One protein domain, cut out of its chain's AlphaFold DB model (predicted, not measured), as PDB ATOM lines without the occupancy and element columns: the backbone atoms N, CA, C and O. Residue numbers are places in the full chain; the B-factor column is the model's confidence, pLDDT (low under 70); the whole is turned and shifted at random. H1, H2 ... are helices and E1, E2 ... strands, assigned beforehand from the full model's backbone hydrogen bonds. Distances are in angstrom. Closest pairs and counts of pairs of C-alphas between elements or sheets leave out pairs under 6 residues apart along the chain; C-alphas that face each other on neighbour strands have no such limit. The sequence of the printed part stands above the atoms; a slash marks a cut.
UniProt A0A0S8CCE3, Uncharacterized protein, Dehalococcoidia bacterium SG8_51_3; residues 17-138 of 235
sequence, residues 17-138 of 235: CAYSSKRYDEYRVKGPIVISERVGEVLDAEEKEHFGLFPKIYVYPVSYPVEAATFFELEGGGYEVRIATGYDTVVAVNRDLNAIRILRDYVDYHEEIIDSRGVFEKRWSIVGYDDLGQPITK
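AT A GLANCE: This is residues 17 to 138 of the 235 residues of an uncharacterized protein of Dehalococcoidia bacterium SG8_51_3 (UniProt A0A0S8CCE3). A strongly twisted antiparallel sheet, with the long strands E3, E4 and E5 side by side and short E1 and E2 along the other side of E3, has a smaller part at one end: helices H2 and H3, running opposite ways, and the little strand hairpin E6 and E7. H2 stands between the large sheet and E7, H1 is near the other end of E3, and the tail of residues 17 to 23 sticks out. The printed part has 122 residues, with three named helices and seven named strands in the order E1 E2 H1 E3 E4 E5 H2 H3 E6 E7; its class is mixed, helices and strands. It is compact, with a radius of gyration of the C-alphas of 14.8 A and spans of 45 by 35 by 29 A.

IN THESE COORDINATES: Begin at C-alpha 29, (28.858, 46.368, 23.252), where E1 runs over residues 29 to 32. E2, residues 42 to 44, leads directly into H1, residues 45 to 51. Find C-alpha 66 at (28.259, 32.430, 39.992); from there E3 runs to residue 74, 22.4 A. E4, residues 79 to 85, covers 18.9 A, and E5, residues 89 to 94, 16.7 A. Next come H2, residues 99 to 109, 15.4 A, and H3, residues 116 to 124, 12.1 A. E6 is residues 126 to 129, and E7, residues 135 to 137, ends at C-alpha 137, (17.877, 27.650, 17.544).

HOW THE PARTS SIT: Start at E3 in the branched sheet: E1, beside residues 71 to 74, and E2, beside residues 68 to 70, lie on one side of it, and E4 on the other side. E3, E4 and E5 form a meander, each strand the antiparallel neighbour of the one before. Within hydrogen-bond range look for N 30 and O 73 at 2.8 A for E1 and E3, N 43 and O 69 at 2.8 A for E2 and E3, N 70 and O 82 at 2.8 A for E3 and E4, and N 83 and O 90 at 2.7 A for E4 and E5. H1 only grazes this sheet; its closest C-alpha pair with E3 is Ala 45 and Glu 67, 5.4 A. H2 only grazes it too, with residues 99 to 103; the closest C-alphas of H2 and E4 are Ile 100 and Tyr 79, 6.5 A. H2 and H3, a helical hairpin, only just touch, with 3 pairs of C-alphas within 8 A, the closest Tyr 109 and Ser 116 at 7.3 A, at a shallow tilt of 23 degrees, opposite ways. The hairpin E6 and E7 is antiparallel, with N 127 and O 136 at 2.9 A. In H1, H2 and H3 every O i to N i+4 pair is within hydrogen-bond range.

THE WHOLE: The C-alphas farthest apart, those of Cys 17 and Glu 112, are 47.1 A from each other. The printed part has no cut, and its one long link, H1 to E3, has 14 residues. The mean pLDDT of the printed part is 77.9; look for values under 70 at residues 17 to 25, 55 to 62 and 110 to 116.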
ATOM      1  N   CYS A  17      39.354  22.803   3.787       42.94
ATOM      2  CA  CYS A  17      39.507  22.609   5.232       42.94
ATOM      3  C   CYS A  17      39.891  23.897   5.973       42.94
ATOM      4  O   CYS A  17      39.763  23.944   7.195       42.94
ATOM      5  N   ALA A  18      40.295  24.957   5.265       39.06
ATOM      6  CA  ALA A  18      40.502  26.265   5.872       39.06
ATOM      7  C   ALA A  18      39.134  26.874   6.233       39.06
ATOM      8  O   ALA A  18      38.397  27.409   5.395       39.06
ATOM      9  N   TYR A  19      38.761  26.690   7.497       44.34
ATOM     10  CA  TYR A  19      37.618  27.301   8.156       44.34
ATOM     11  C   TYR A  19      37.819  28.822   8.127       44.34
ATOM     12  O   TYR A  19      38.647  29.352   8.860       44.34
ATOM     13  N   SER A  20      37.079  29.555   7.290       39.75
ATOM     14  CA  SER A  20      36.952  30.999   7.497       39.75
ATOM     15  C   SER A  20      35.867  31.219   8.551       39.75
ATOM     16  O   SER A  20      34.749  31.637   8.238       39.75
ATOM     17  N   SER A  21      36.157  30.887   9.809       44.84
ATOM     18  CA  SER A  21      35.386  31.458  10.910       44.84
ATOM     19  C   SER A  21      35.612  32.965  10.836       44.84
ATOM     20  O   SER A  21      36.713  33.445  11.113       44.84
ATOM     21  N   LYS A  22      34.605  33.724  10.389       44.31
ATOM     22  CA  LYS A  22      34.596  35.173  10.610       44.31
ATOM     23  C   LYS A  22      34.872  35.385  12.100       44.31
ATOM     24  O   LYS A  22      34.203  34.766  12.925       44.31
ATOM     25  N   ARG A  23      35.918  36.158  12.405       46.78
ATOM     26  CA  ARG A  23      36.484  36.332  13.750       46.78
ATOM     27  C   ARG A  23      35.379  36.594  14.773       46.78
ATOM     28  O   ARG A  23      34.625  37.557  14.642       46.78
ATOM     29  N   TYR A  24      35.309  35.734  15.784       51.22
ATOM     30  CA  TYR A  24      34.435  35.901  16.948       51.22
ATOM     31  C   TYR A  24      34.915  37.011  17.896       51.22
ATOM     32  O   TYR A  24      34.199  37.378  18.825       51.22
ATOM     33  N   ASP A  25      36.086  37.581  17.619       55.16
ATOM     34  CA  ASP A  25      36.779  38.499  18.523       55.16
ATOM     35  C   ASP A  25      36.402  39.971  18.287       55.16
ATOM     36  O   ASP A  25      36.645  40.820  19.134       55.16
ATOM     37  N   GLU A  26      35.765  40.295  17.157       70.38
ATOM     38  CA  GLU A  26      35.386  41.675  16.833       70.38
ATOM     39  C   GLU A  26      33.867  41.837  16.991       70.38
ATOM     40  O   GLU A  26      33.080  41.345  16.174       70.38
ATOM     41  N   TYR A  27      33.439  42.462  18.087       81.38
ATOM     42  CA  TYR A  27      32.073  42.938  18.319       81.38
ATOM     43  C   TYR A  27      32.098  44.191  19.197       81.38
ATOM     44  O   TYR A  27      33.110  44.501  19.825       81.38
ATOM     45  N   ARG A  28      30.993  44.940  19.214       86.56
ATOM     46  CA  ARG A  28      30.855  46.152  20.028       86.56
ATOM     47  C   ARG A  28      29.661  46.027  20.952       86.56
ATOM     48  O   ARG A  28      28.570  45.666  20.516       86.56
ATOM     49  N   VAL A  29      29.893  46.327  22.222       90.44
ATOM     50  CA  VAL A  29      28.858  46.368  23.252       90.44
ATOM     51  C   VAL A  29      28.180  47.734  23.210       90.44
ATOM     52  O   VAL A  29      28.856  48.761  23.167       90.44
ATOM     53  N   LYS A  30      26.847  47.748  23.210       89.06
ATOM     54  CA  LYS A  30      26.038  48.972  23.183       89.06
ATOM     55  C   LYS A  30      25.722  49.481  24.589       89.06
ATOM     56  O   LYS A  30      25.869  50.669  24.848       89.06
ATOM     57  N   GLY A  31      25.297  48.596  25.488       88.50
ATOM     58  CA  GLY A  31      24.936  48.942  26.864       88.50
ATOM     59  C   GLY A  31      24.239  47.793  27.594       88.50
ATOM     60  O   GLY A  31      23.894  46.802  26.941       88.50
ATOM     61  N   PRO A  32      24.058  47.897  28.922       90.19
ATOM     62  CA  PRO A  32      23.354  46.887  29.702       90.19
ATOM     63  C   PRO A  32      21.892  46.782  29.259       90.19
ATOM     64  O   PRO A  32      21.296  47.758  28.792       90.19
ATOM     65  N   ILE A  33      21.318  45.589  29.390       88.88
ATOM     66  CA  ILE A  33      19.906  45.340  29.110       88.88
ATOM     67  C   ILE A  33      19.194  44.823  30.347       88.88
ATOM     68  O   ILE A  33      19.669  43.920  31.027       88.88
ATOM     69  N   VAL A  34      17.990  45.341  30.564       86.12
ATOM     70  CA  VAL A  34      17.007  44.716  31.444       86.12
ATOM     71  C   VAL A  34      16.311  43.612  30.649       86.12
ATOM     72  O   VAL A  34      15.769  43.856  29.553       86.12
ATOM     73  N   ILE A  35      16.392  42.379  31.151       79.38
ATOM     74  CA  ILE A  35      15.772  41.218  30.504       79.38
ATOM     75  C   ILE A  35      14.270  41.241  30.760       79.38
ATOM     76  O   ILE A  35      13.503  41.217  29.803       79.38
ATOM     77  N   SER A  36      13.866  41.347  32.021       77.50
ATOM     78  CA  SER A  36      12.471  41.306  32.453       77.50
ATOM     79  C   SER A  36      12.228  42.402  33.484       77.50
ATOM     80  O   SER A  36      13.159  42.853  34.130       77.50
ATOM     81  N   GLU A  37      10.985  42.815  33.708       75.12
ATOM     82  CA  GLU A  37      10.671  43.677  34.864       75.12
ATOM     83  C   GLU A  37      10.976  42.981  36.203       75.12
ATOM     84  O   GLU A  37      11.111  43.636  37.234       75.12
ATOM     85  N   ARG A  38      11.095  41.650  36.172       71.50
ATOM     86  CA  ARG A  38      11.326  40.781  37.328       71.50
ATOM     87  C   ARG A  38      12.794  40.522  37.621       71.50
ATOM     88  O   ARG A  38      13.113  40.202  38.753       71.50
ATOM     89  N   VAL A  39      13.636  40.633  36.596       71.94
ATOM     90  CA  VAL A  39      15.088  40.460  36.675       71.94
ATOM     91  C   VAL A  39      15.696  41.805  36.336       71.94
ATOM     92  O   VAL A  39      15.561  42.264  35.201       71.94
ATOM     93  N   GLY A  40      16.348  42.433  37.312       71.00
ATOM     94  CA  GLY A  40      16.976  43.737  37.128       71.00
ATOM     95  C   GLY A  40      18.079  43.745  36.058       71.00
ATOM     96  O   GLY A  40      18.270  42.818  35.274       71.00
ATOM     97  N   GLU A  41      18.867  44.819  36.019       79.50
ATOM     98  CA  GLU A  41      20.049  44.880  35.139       79.50
ATOM     99  C   GLU A  41      21.113  43.827  35.503       79.50
ATOM    100  O   GLU A  41      21.931  43.441  34.665       79.50
ATOM    101  N   VAL A  42      21.091  43.358  36.752       84.62
ATOM    102  CA  VAL A  42      21.982  42.338  37.295       84.62
ATOM    103  C   VAL A  42      21.127  41.194  37.817       84.62
ATOM    104  O   VAL A  42      20.240  41.430  38.629       84.62
ATOM    105  N   LEU A  43      21.415  39.988  37.338       83.44
ATOM    106  CA  LEU A  43      20.829  38.745  37.817       83.44
ATOM    107  C   LEU A  43      21.671  38.230  38.986       83.44
ATOM    108  O   LEU A  43      22.867  37.973  38.802       83.44
ATOM    109  N   ASP A  44      21.069  38.089  40.159       84.19
ATOM    110  CA  ASP A  44      21.754  37.561  41.340       84.19
ATOM    111  C   ASP A  44      21.774  36.017  41.375       84.19
ATOM    112  O   ASP A  44      21.275  35.324  40.480       84.19
ATOM    113  N   ALA A  45      22.432  35.452  42.391       79.06
ATOM    114  CA  ALA A  45      22.564  34.006  42.537       79.06
ATOM    115  C   ALA A  45      21.226  33.294  42.828       79.06
ATOM    116  O   ALA A  45      21.065  32.143  42.418       79.06
ATOM    117  N   GLU A  46      20.279  33.958  43.499       80.56
ATOM    118  CA  GLU A  46      18.965  33.395  43.832       80.56
ATOM    119  C   GLU A  46      18.068  33.359  42.586       80.56
ATOM    120  O   GLU A  46      17.514  32.314  42.239       80.56
ATOM    121  N   GLU A  47      18.007  34.466  41.843       78.12
ATOM    122  CA  GLU A  47      17.311  34.574  40.561       78.12
ATOM    123  C   GLU A  47      17.869  33.571  39.549       78.12
ATOM    124  O   GLU A  47      17.120  32.892  38.844       78.12
ATOM    125  N   LYS A  48      19.195  33.415  39.496       76.81
ATOM    126  CA  LYS A  48      19.844  32.406  38.656       76.81
ATOM    127  C   LYS A  48      19.290  31.006  38.912       76.81
ATOM    128  O   LYS A  48      18.969  30.302  37.949       76.81
ATOM    129  N   GLU A  49      19.256  30.582  40.173       76.62
ATOM    130  CA  GLU A  49      18.785  29.248  40.545       76.62
ATOM    131  C   GLU A  49      17.307  29.083  40.189       76.62
ATOM    132  O   GLU A  49      16.928  28.079  39.582       76.62
ATOM    133  N   HIS A  50      16.507  30.116  40.456       76.81
ATOM    134  CA  HIS A  50      15.083  30.150  40.146       76.81
ATOM    135  C   HIS A  50      14.783  29.999  38.646       76.81
ATOM    136  O   HIS A  50      13.921  29.210  38.261       76.81
ATOM    137  N   PHE A  51      15.529  30.685  37.775       73.81
ATOM    138  CA  PHE A  51      15.351  30.599  36.315       73.81
ATOM    139  C   PHE A  51      16.130  29.447  35.656       73.81
ATOM    140  O   PHE A  51      16.055  29.256  34.435       73.81
ATOM    141  N   GLY A  52      16.900  28.679  36.435       72.81
ATOM    142  CA  GLY A  52      17.749  27.602  35.924       72.81
ATOM    143  C   GLY A  52      18.820  28.086  34.941       72.81
ATOM    144  O   GLY A  52      19.219  27.340  34.044       72.81
ATOM    145  N   LEU A  53      19.267  29.338  35.074       74.06
ATOM    146  CA  LEU A  53      20.314  29.913  34.235       74.06
ATOM    147  C   LEU A  53      21.690  29.494  34.755       74.06
ATOM    148  O   LEU A  53      21.895  29.312  35.951       74.06
ATOM    149  N   PHE A  54      22.661  29.335  33.855       75.62
ATOM    150  CA  PHE A  54      24.043  28.984  34.206       75.62
ATOM    151  C   PHE A  54      24.156  27.765  35.146       75.62
ATOM    152  O   PHE A  54      24.868  27.834  36.161       75.62
ATOM    153  N   PRO A  55      23.477  26.636  34.845       67.56
ATOM    154  CA  PRO A  55      23.463  25.471  35.730       67.56
ATOM    155  C   PRO A  55      24.879  24.948  35.987       67.56
ATOM    156  O   PRO A  55      25.147  24.376  37.042       67.56
ATOM    157  N   LYS A  56      25.801  25.174  35.038       66.56
ATOM    158  CA  LYS A  56      27.233  24.930  35.182       66.56
ATOM    159  C   LYS A  56      28.015  26.014  34.441       66.56
ATOM    160  O   LYS A  56      27.836  26.184  33.243       66.56
ATOM    161  N   ILE A  57      28.904  26.728  35.130       68.50
ATOM    162  CA  ILE A  57      29.926  27.545  34.464       68.50
ATOM    163  C   ILE A  57      31.254  26.835  34.616       68.50
ATOM    164  O   ILE A  57      31.862  26.852  35.687       68.50
ATOM    165  N   TYR A  58      31.689  26.211  33.526       64.56
ATOM    166  CA  TYR A  58      33.020  25.642  33.423       64.56
ATOM    167  C   TYR A  58      33.912  26.592  32.648       64.56
ATOM    168  O   TYR A  58      33.766  26.752  31.437       64.56
ATOM    169  N   VAL A  59      34.883  27.157  33.348       63.22
ATOM    170  CA  VAL A  59      36.083  27.672  32.705       63.22
ATOM    171  C   VAL A  59      37.151  26.635  33.002       63.22
ATOM    172  O   VAL A  59      37.569  26.469  34.147       63.22
ATOM    173  N   TYR A  60      37.482  25.833  31.988       57.03
ATOM    174  CA  TYR A  60      38.312  24.643  32.153       57.03
ATOM    175  C   TYR A  60      39.558  24.932  33.015       57.03
ATOM    176  O   TYR A  60      40.265  25.898  32.723       57.03
ATOM    177  N   PRO A  61      39.874  24.100  34.028       51.88
ATOM    178  CA  PRO A  61      39.210  22.856  34.440       51.88
ATOM    179  C   PRO A  61      38.256  23.002  35.648       51.88
ATOM    180  O   PRO A  61      37.899  21.994  36.256       51.88
ATOM    181  N   VAL A  62      37.859  24.218  36.039       65.38
ATOM    182  CA  VAL A  62      37.183  24.482  37.325       65.38
ATOM    183  C   VAL A  62      35.741  24.957  37.117       65.38
ATOM    184  O   VAL A  62      35.431  25.687  36.176       65.38
ATOM    185  N   SER A  63      34.841  24.510  37.998       71.06
ATOM    186  CA  SER A  63      33.487  25.061  38.102       71.06
ATOM    187  C   SER A  63      33.518  26.269  39.024       71.06
ATOM    188  O   SER A  63      33.933  26.142  40.176       71.06
ATOM    189  N   TYR A  64      33.049  27.413  38.542       72.25
ATOM    190  CA  TYR A  64      33.053  28.648  39.319       72.25
ATOM    191  C   TYR A  64      31.678  28.895  39.950       72.25
ATOM    192  O   TYR A  64      30.661  28.715  39.266       72.25
ATOM    193  N   PRO A  65      31.608  29.296  41.235       78.25
ATOM    194  CA  PRO A  65      30.368  29.806  41.797       78.25
ATOM    195  C   PRO A  65      30.023  31.116  41.085       78.25
ATOM    196  O   PRO A  65      30.871  31.993  40.929       78.25
ATOM    197  N   VAL A  66      28.783  31.211  40.614       80.88
ATOM    198  CA  VAL A  66      28.259  32.430  39.992       80.88
ATOM    199  C   VAL A  66      27.696  33.303  41.092       80.88
ATOM    200  O   VAL A  66      26.822  32.846  41.822       80.88
ATOM    201  N   GLU A  67      28.187  34.531  41.190       86.19
ATOM    202  CA  GLU A  67      27.702  35.510  42.164       86.19
ATOM    203  C   GLU A  67      26.658  36.429  41.538       86.19
ATOM    204  O   GLU A  67      25.609  36.676  42.126       86.19
ATOM    205  N   ALA A  68      26.935  36.899  40.322       86.69
ATOM    206  CA  ALA A  68      26.041  37.769  39.580       86.69
ATOM    207  C   ALA A  68      26.280  37.650  38.073       86.69
ATOM    208  O   ALA A  68      27.372  37.286  37.629       86.69
ATOM    209  N   ALA A  69      25.281  38.002  37.272       88.62
ATOM    210  CA  ALA A  69      25.418  38.113  35.827       88.62
ATOM    211  C   ALA A  69      24.784  39.404  35.302       88.62
ATOM    212  O   ALA A  69      23.673  39.763  35.672       88.62
ATOM    213  N   THR A  70      25.472  40.088  34.393       91.50
ATOM    214  CA  THR A  70      24.974  41.294  33.724       91.50
ATOM    215  C   THR A  70      24.942  41.061  32.227       91.50
ATOM    216  O   THR A  70      25.915  40.586  31.635       91.50
ATOM    217  N   PHE A  71      23.826  41.417  31.602       91.25
ATOM    218  CA  PHE A  71      23.625  41.248  30.170       91.25
ATOM    219  C   PHE A  71      23.801  42.576  29.449       91.25
ATOM    220  O   PHE A  71      23.307  43.608  29.898       91.25
ATOM    221  N   PHE A  72      24.461  42.542  28.299       92.44
ATOM    222  CA  PHE A  72      24.723  43.707  27.470       92.44
ATOM    223  C   PHE A  72      24.295  43.454  26.027       92.44
ATOM    224  O   PHE A  72      24.592  42.409  25.459       92.44
ATOM    225  N   GLU A  73      23.630  44.417  25.398       92.50
ATOM    226  CA  GLU A  73      23.260  44.340  23.981       92.50
ATOM    227  C   GLU A  73      24.490  44.520  23.081       92.50
ATOM    228  O   GLU A  73      25.348  45.369  23.338       92.50
ATOM    229  N   LEU A  74      24.545  43.757  21.989       91.38
ATOM    230  CA  LEU A  74      25.572  43.896  20.956       91.38
ATOM    231  C   LEU A  74      25.100  44.771  19.791       91.38
ATOM    232  O   LEU A  74      23.949  44.694  19.351       91.38
ATOM    233  N   GLU A  75      26.017  45.548  19.216       87.69
ATOM    234  CA  GLU A  75      25.781  46.230  17.944       87.69
ATOM    235  C   GLU A  75      25.562  45.196  16.828       87.69
ATOM    236  O   GLU A  75      26.379  44.304  16.606       87.69
ATOM    237  N   GLY A  76      24.434  45.306  16.125       81.94
ATOM    238  CA  GLY A  76      24.043  44.336  15.102       81.94
ATOM    239  C   GLY A  76      23.272  43.125  15.631       81.94
ATOM    240  O   GLY A  76      22.913  42.280  14.819       81.94
ATOM    241  N   GLY A  77      22.949  43.071  16.928       85.62
ATOM    242  CA  GLY A  77      22.062  42.075  17.532       85.62
ATOM    243  C   GLY A  77      22.789  40.953  18.277       85.62
ATOM    244  O   GLY A  77      23.935  40.617  17.983       85.62
ATOM    245  N   GLY A  78      22.086  40.371  19.247       89.38
ATOM    246  CA  GLY A  78      22.670  39.451  20.220       89.38
ATOM    247  C   GLY A  78      22.954  40.124  21.560       89.38
ATOM    248  O   GLY A  78      22.622  41.294  21.759       89.38
ATOM    249  N   TYR A  79      23.557  39.379  22.477       91.31
ATOM    250  CA  TYR A  79      23.982  39.883  23.774       91.31
ATOM    251  C   TYR A  79      25.325  39.292  24.211       91.31
ATOM    252  O   TYR A  79      25.694  38.177  23.844       91.31
ATOM    253  N   GLU A  80      26.043  40.052  25.021       92.12
ATOM    254  CA  GLU A  80      27.127  39.581  25.874       92.12
ATOM    255  C   GLU A  80      26.565  39.361  27.278       92.12
ATOM    256  O   GLU A  80      25.760  40.158  27.756       92.12
ATOM    257  N   VAL A  81      26.988  38.299  27.950       90.81
ATOM    258  CA  VAL A  81      26.760  38.123  29.379       90.81
ATOM    259  C   VAL A  81      28.106  38.141  30.093       90.81
ATOM    260  O   VAL A  81      29.014  37.385  29.742       90.81
ATOM    261  N   ARG A  82      28.235  39.028  31.080       92.00
ATOM    262  CA  ARG A  82      29.363  39.069  32.011       92.00
ATOM    263  C   ARG A  82      28.927  38.420  33.298       92.00
ATOM    264  O   ARG A  82      27.981  38.883  33.923       92.00
ATOM    265  N   ILE A  83      29.607  37.357  33.675       89.81
ATOM    266  CA  ILE A  83      29.326  36.609  34.882       89.81
ATOM    267  C   ILE A  83      30.440  36.886  35.879       89.81
ATOM    268  O   ILE A  83      31.590  36.504  35.661       89.81
ATOM    269  N   ALA A  84      30.080  37.561  36.964       89.00
ATOM    270  CA  ALA A  84      30.934  37.695  38.124       89.00
ATOM    271  C   ALA A  84      30.985  36.348  38.847       89.00
ATOM    272  O   ALA A  84      29.960  35.760  39.211       89.00
ATOM    273  N   THR A  85      32.200  35.858  39.029       84.75
ATOM    274  CA  THR A  85      32.499  34.710  39.875       84.75
ATOM    275  C   THR A  85      33.316  35.190  41.067       84.75
ATOM    276  O   THR A  85      33.902  36.269  41.007       84.75
ATOM    277  N   GLY A  86      33.437  34.379  42.117       78.69
ATOM    278  CA  GLY A  86      34.222  34.761  43.302       78.69
ATOM    279  C   GLY A  86      35.729  34.971  43.075       78.69
ATOM    280  O   GLY A  86      36.439  35.291  44.024       78.69
ATOM    281  N   TYR A  87      36.233  34.776  41.851       80.94
ATOM    282  CA  TYR A  87      37.646  34.952  41.496       80.94
ATOM    283  C   TYR A  87      37.835  35.891  40.303       80.94
ATOM    284  O   TYR A  87      38.680  36.775  40.361       80.94
ATOM    285  N   ASP A  88      37.031  35.708  39.254       83.94
ATOM    286  CA  ASP A  88      37.184  36.389  37.968       83.94
ATOM    287  C   ASP A  88      35.841  36.808  37.363       83.94
ATOM    288  O   ASP A  88      34.769  36.327  37.747       83.94
ATOM    289  N   THR A  89      35.902  37.667  36.345       86.94
ATOM    290  CA  THR A  89      34.762  37.927  35.461       86.94
ATOM    291  C   THR A  89      34.887  37.088  34.198       86.94
ATOM    292  O   THR A  89      35.869  37.160  33.457       86.94
ATOM    293  N   VAL A  90      33.854  36.299  33.934       88.31
ATOM    294  CA  VAL A  90      33.774  35.426  32.770       88.31
ATOM    295  C   VAL A  90      32.786  36.010  31.772       88.31
ATOM    296  O   VAL A  90      31.711  36.465  32.148       88.31
ATOM    297  N   VAL A  91      33.123  35.984  30.489       88.19
ATOM    298  CA  VAL A  91      32.290  36.535  29.424       88.19
ATOM    299  C   VAL A  91      31.872  35.456  28.442       88.19
ATOM    300  O   VAL A  91      32.689  34.658  27.986       88.19
ATOM    301  N   ALA A  92      30.589  35.453  28.094       88.50
ATOM    302  CA  ALA A  92      30.040  34.643  27.018       88.50
ATOM    303  C   ALA A  92      29.200  35.504  26.077       88.50
ATOM    304  O   ALA A  92      28.551  36.465  26.491       88.50
ATOM    305  N   VAL A  93      29.222  35.169  24.789       88.06
ATOM    306  CA  VAL A  93      28.663  36.022  23.737       88.06
ATOM    307  C   VAL A  93      27.705  35.219  22.873       88.06
ATOM    308  O   VAL A  93      28.086  34.224  22.259       88.06
ATOM    309  N   ASN A  94      26.469  35.695  22.766       89.38
ATOM    310  CA  ASN A  94      25.444  35.138  21.899       89.38
ATOM    311  C   ASN A  94      25.111  36.138  20.787       89.38
ATOM    312  O   ASN A  94      24.523  37.185  21.037       89.38
ATOM    313  N   ARG A  95      25.473  35.818  19.541       85.25
ATOM    314  CA  ARG A  95      25.287  36.702  18.373       85.25
ATOM    315  C   ARG A  95      24.017  36.401  17.564       85.25
ATOM    316  O   ARG A  95      23.891  36.856  16.421       85.25
ATOM    317  N   ASP A  96      23.074  35.610  18.087       84.94
ATOM    318  CA  ASP A  96      21.781  35.466  17.412       84.94
ATOM    319  C   ASP A  96      21.027  36.808  17.465       84.94
ATOM    320  O   ASP A  96      20.869  37.432  18.509       84.94
ATOM    321  N   LEU A  97      20.495  37.237  16.319       86.19
ATOM    322  CA  LEU A  97      19.696  38.461  16.203       86.19
ATOM    323  C   LEU A  97      18.446  38.408  17.085       86.19
ATOM    324  O   LEU A  97      17.926  39.444  17.490       86.19
ATOM    325  N   ASN A  98      17.949  37.201  17.362       88.31
ATOM    326  CA  ASN A  98      16.799  36.994  18.233       88.31
ATOM    327  C   ASN A  98      17.192  36.637  19.670       88.31
ATOM    328  O   ASN A  98      16.287  36.433  20.471       88.31
ATOM    329  N   ALA A  99      18.485  36.581  20.013       88.25
ATOM    330  CA  ALA A  99      18.950  36.078  21.306       88.25
ATOM    331  C   ALA A  99      18.284  36.801  22.484       88.25
ATOM    332  O   ALA A  99      17.764  36.154  23.385       88.25
ATOM    333  N   ILE A 100      18.208  38.137  22.426       88.88
ATOM    334  CA  ILE A 100      17.546  38.946  23.460       88.88
ATOM    335  C   ILE A 100      16.058  38.596  23.548       88.88
ATOM    336  O   ILE A 100      15.543  38.384  24.635       88.88
ATOM    337  N   ARG A 101      15.351  38.491  22.415       89.00
ATOM    338  CA  ARG A 101      13.913  38.166  22.410       89.00
ATOM    339  C   ARG A 101      13.639  36.781  22.988       89.00
ATOM    340  O   ARG A 101      12.670  36.626  23.715       89.00
ATOM    341  N   ILE A 102      14.486  35.808  22.660       88.50
ATOM    342  CA  ILE A 102      14.400  34.444  23.187       88.50
ATOM    343  C   ILE A 102      14.645  34.451  24.696       88.50
ATOM    344  O   ILE A 102      13.905  33.811  25.431       88.50
ATOM    345  N   LEU A 103      15.655  35.198  25.153       86.31
ATOM    346  CA  LEU A 103      15.996  35.325  26.566       86.31
ATOM    347  C   LEU A 103      14.859  35.965  27.375       86.31
ATOM    348  O   LEU A 103      14.510  35.447  28.428       86.31
ATOM    349  N   ARG A 104      14.244  37.034  26.858       87.00
ATOM    350  CA  ARG A 104      13.066  37.656  27.482       87.00
ATOM    351  C   ARG A 104      11.890  36.696  27.559       87.00
ATOM    352  O   ARG A 104      11.356  36.477  28.632       87.00
ATOM    353  N   ASP A 105      11.552  36.055  26.440       85.31
ATOM    354  CA  ASP A 105      10.451  35.086  26.383       85.31
ATOM    355  C   ASP A 105      10.685  33.899  27.333       85.31
ATOM    356  O   ASP A 105       9.741  33.372  27.908       85.31
ATOM    357  N   TYR A 106      11.940  33.488  27.529       80.31
ATOM    358  CA  TYR A 106      12.285  32.476  28.518       80.31
ATOM    359  C   TYR A 106      12.042  32.990  29.942       80.31
ATOM    360  O   TYR A 106      11.269  32.385  30.672       80.31
ATOM    361  N   VAL A 107      12.634  34.118  30.334       79.38
ATOM    362  CA  VAL A 107      12.517  34.634  31.709       79.38
ATOM    363  C   VAL A 107      11.078  35.018  32.067       79.38
ATOM    364  O   VAL A 107      10.616  34.698  33.159       79.38
ATOM    365  N   ASP A 108      10.347  35.643  31.145       78.56
ATOM    366  CA  ASP A 108       8.987  36.123  31.397       78.56
ATOM    367  C   ASP A 108       7.974  34.974  31.523       78.56
ATOM    368  O   ASP A 108       7.045  35.063  32.324       78.56
ATOM    369  N   TYR A 109       8.144  33.886  30.760       70.25
ATOM    370  CA  TYR A 109       7.135  32.823  30.649       70.25
ATOM    371  C   TYR A 109       7.549  31.467  31.232       70.25
ATOM    372  O   TYR A 109       6.713  30.559  31.293       70.25
ATOM    373  N   HIS A 110       8.803  31.279  31.669       62.88
ATOM    374  CA  HIS A 110       9.213  29.998  32.258       62.88
ATOM    375  C   HIS A 110       8.525  29.725  33.605       62.88
ATOM    376  O   HIS A 110       8.397  28.566  33.999       62.88
ATOM    377  N   GLU A 111       8.011  30.764  34.262       49.41
ATOM    378  CA  GLU A 111       7.442  30.674  35.602       49.41
ATOM    379  C   GLU A 111       5.966  30.235  35.661       49.41
ATOM    380  O   GLU A 111       5.551  29.609  36.632       49.41
ATOM    381  N   GLU A 112       5.154  30.527  34.637       49.38
ATOM    382  CA  GLU A 112       3.690  30.426  34.779       49.38
ATOM    383  C   GLU A 112       3.072  29.092  34.338       49.38
ATOM    384  O   GLU A 112       1.912  28.829  34.658       49.38
ATOM    385  N   ILE A 113       3.778  28.228  33.599       48.28
ATOM    386  CA  ILE A 113       3.127  27.048  33.004       48.28
ATOM    387  C   ILE A 113       4.028  25.819  33.095       48.28
ATOM    388  O   ILE A 113       4.980  25.653  32.334       48.28
ATOM    389  N   ILE A 114       3.677  24.905  33.996       44.97
ATOM    390  CA  ILE A 114       4.077  23.498  33.931       44.97
ATOM    391  C   ILE A 114       3.503  22.974  32.599       44.97
ATOM    392  O   ILE A 114       2.295  22.812  32.508       44.97
ATOM    393  N   ASP A 115       4.359  22.867  31.569       54.91
ATOM    394  CA  ASP A 115       4.121  22.560  30.128       54.91
ATOM    395  C   ASP A 115       4.602  23.658  29.138       54.91
ATOM    396  O   ASP A 115       4.637  23.424  27.924       54.91
ATOM    397  N   SER A 116       5.073  24.831  29.600       67.38
ATOM    398  CA  SER A 116       5.577  25.917  28.724       67.38
ATOM    399  C   SER A 116       6.832  25.544  27.952       67.38
ATOM    400  O   SER A 116       7.001  25.996  26.819       67.38
ATOM    401  N   ARG A 117       7.714  24.720  28.529       74.81
ATOM    402  CA  ARG A 117       9.020  24.423  27.927       74.81
ATOM    403  C   ARG A 117       8.880  23.823  26.532       74.81
ATOM    404  O   ARG A 117       9.557  24.266  25.614       74.81
ATOM    405  N   GLY A 118       7.952  22.885  26.336       77.25
ATOM    406  CA  GLY A 118       7.701  22.297  25.017       77.25
ATOM    407  C   GLY A 118       7.142  23.309  24.010       77.25
ATOM    408  O   GLY A 118       7.504  23.283  22.831       77.25
ATOM    409  N   VAL A 119       6.292  24.237  24.462       82.38
ATOM    410  CA  VAL A 119       5.740  25.316  23.624       82.38
ATOM    411  C   VAL A 119       6.828  26.315  23.238       82.38
ATOM    412  O   VAL A 119       6.935  26.668  22.063       82.38
ATOM    413  N   PHE A 120       7.667  26.715  24.192       84.81
ATOM    414  CA  PHE A 120       8.830  27.573  23.986       84.81
ATOM    415  C   PHE A 120       9.824  26.934  23.009       84.81
ATOM    416  O   PHE A 120      10.173  27.538  21.989       84.81
ATOM    417  N   GLU A 121      10.205  25.677  23.257       86.62
ATOM    418  CA  GLU A 121      11.130  24.920  22.413       86.62
ATOM    419  C   GLU A 121      10.603  24.798  20.980       86.62
ATOM    420  O   GLU A 121      11.338  25.010  20.012       86.62
ATOM    421  N   LYS A 122       9.300  24.548  20.820       88.12
ATOM    422  CA  LYS A 122       8.650  24.489  19.508       88.12
ATOM    423  C   LYS A 122       8.586  25.859  18.827       88.12
ATOM    424  O   LYS A 122       8.910  25.952  17.641       88.12
ATOM    425  N   ARG A 123       8.197  26.916  19.549       88.12
ATOM    426  CA  ARG A 123       8.063  28.293  19.035       88.12
ATOM    427  C   ARG A 123       9.382  28.807  18.476       88.12
ATOM    428  O   ARG A 123       9.420  29.318  17.358       88.12
ATOM    429  N   TRP A 124      10.461  28.633  19.232       89.19
ATOM    430  CA  TRP A 124      11.792  29.098  18.848       89.19
ATOM    431  C   TRP A 124      12.590  28.069  18.047       89.19
ATOM    432  O   TRP A 124      13.697  28.361  17.593       89.19
ATOM    433  N   SER A 125      12.007  26.891  17.793       92.12
ATOM    434  CA  SER A 125      12.656  25.785  17.082       92.12
ATOM    435  C   SER A 125      14.005  25.427  17.709       92.12
ATOM    436  O   SER A 125      15.030  25.379  17.021       92.12
ATOM    437  N   ILE A 126      13.987  25.217  19.023       88.12
ATOM    438  CA  ILE A 126      15.154  24.863  19.823       88.12
ATOM    439  C   ILE A 126      15.593  23.444  19.472       88.12
ATOM    440  O   ILE A 126      14.776  22.533  19.341       88.12
ATOM    441  N   VAL A 127      16.894  23.272  19.265       89.56
ATOM    442  CA  VAL A 127      17.510  21.972  18.943       89.56
ATOM    443  C   VAL A 127      18.356  21.414  20.081       89.56
ATOM    444  O   VAL A 127      18.766  20.256  20.034       89.56
ATOM    445  N   GLY A 128      18.652  22.246  21.073       87.69
ATOM    446  CA  GLY A 128      19.547  21.947  22.174       87.69
ATOM    447  C   GLY A 128      19.823  23.196  22.999       87.69
ATOM    448  O   GLY A 128      19.294  24.273  22.714       87.69
ATOM    449  N   TYR A 129      20.665  23.023  24.005       84.81
ATOM    450  CA  TYR A 129      21.108  24.064  24.921       84.81
ATOM    451  C   TYR A 129      22.633  24.013  24.999       84.81
ATOM    452  O   TYR A 129      23.202  22.928  24.865       84.81
ATOM    453  N   ASP A 130      23.270  25.165  25.179       83.06
ATOM    454  CA  ASP A 130      24.709  25.238  25.435       83.06
ATOM    455  C   ASP A 130      25.048  24.986  26.914       83.06
ATOM    456  O   ASP A 130      24.170  24.749  27.750       83.06
ATOM    457  N   ASP A 131      26.341  25.043  27.238       78.06
ATOM    458  CA  ASP A 131      26.858  24.814  28.590       78.06
ATOM    459  C   ASP A 131      26.311  25.819  29.620       78.06
ATOM    460  O   ASP A 131      26.198  25.497  30.802       78.06
ATOM    461  N   LEU A 132      25.913  27.017  29.176       76.88
ATOM    462  CA  LEU A 132      25.298  28.044  30.018       76.88
ATOM    463  C   LEU A 132      23.790  27.846  30.205       76.88
ATOM    464  O   LEU A 132      23.155  28.629  30.916       76.88
ATOM    465  N   GLY A 133      23.213  26.811  29.593       76.50
ATOM    466  CA  GLY A 133      21.778  26.562  29.589       76.50
ATOM    467  C   GLY A 133      21.011  27.473  28.631       76.50
ATOM    468  O   GLY A 133      19.785  27.521  28.703       76.50
ATOM    469  N   GLN A 134      21.684  28.193  27.724       83.31
ATOM    470  CA  GLN A 134      20.996  29.043  26.758       83.31
ATOM    471  C   GLN A 134      20.514  28.215  25.561       83.31
ATOM    472  O   GLN A 134      21.227  27.337  25.065       83.31
ATOM    473  N   PRO A 135      19.311  28.499  25.043       86.44
ATOM    474  CA  PRO A 135      18.764  27.778  23.902       86.44
ATOM    475  C   PRO A 135      19.565  28.021  22.609       86.44
ATOM    476  O   PRO A 135      19.987  29.142  22.304       86.44
ATOM    477  N   ILE A 136      19.719  26.963  21.809       88.75
ATOM    478  CA  ILE A 136      20.293  26.994  20.456       88.75
ATOM    479  C   ILE A 136      19.168  26.766  19.445       88.75
ATOM    480  O   ILE A 136      18.468  25.747  19.486       88.75
ATOM    481  N   THR A 137      18.983  27.705  18.514       90.06
ATOM    482  CA  THR A 137      17.877  27.650  17.544       90.06
ATOM    483  C   THR A 137      18.287  26.973  16.236       90.06
ATOM    484  O   THR A 137      19.437  27.053  15.798       90.06
ATOM    485  N   LYS A 138      17.326  26.369  15.516       89.88
ATOM    486  CA  LYS A 138      17.564  25.911  14.130       89.88
ATOM    487  C   LYS A 138      18.078  27.029  13.224       89.88
ATOM    488  O   LYS A 138      18.937  26.777  12.387       89.88
TER     489      LYS A 138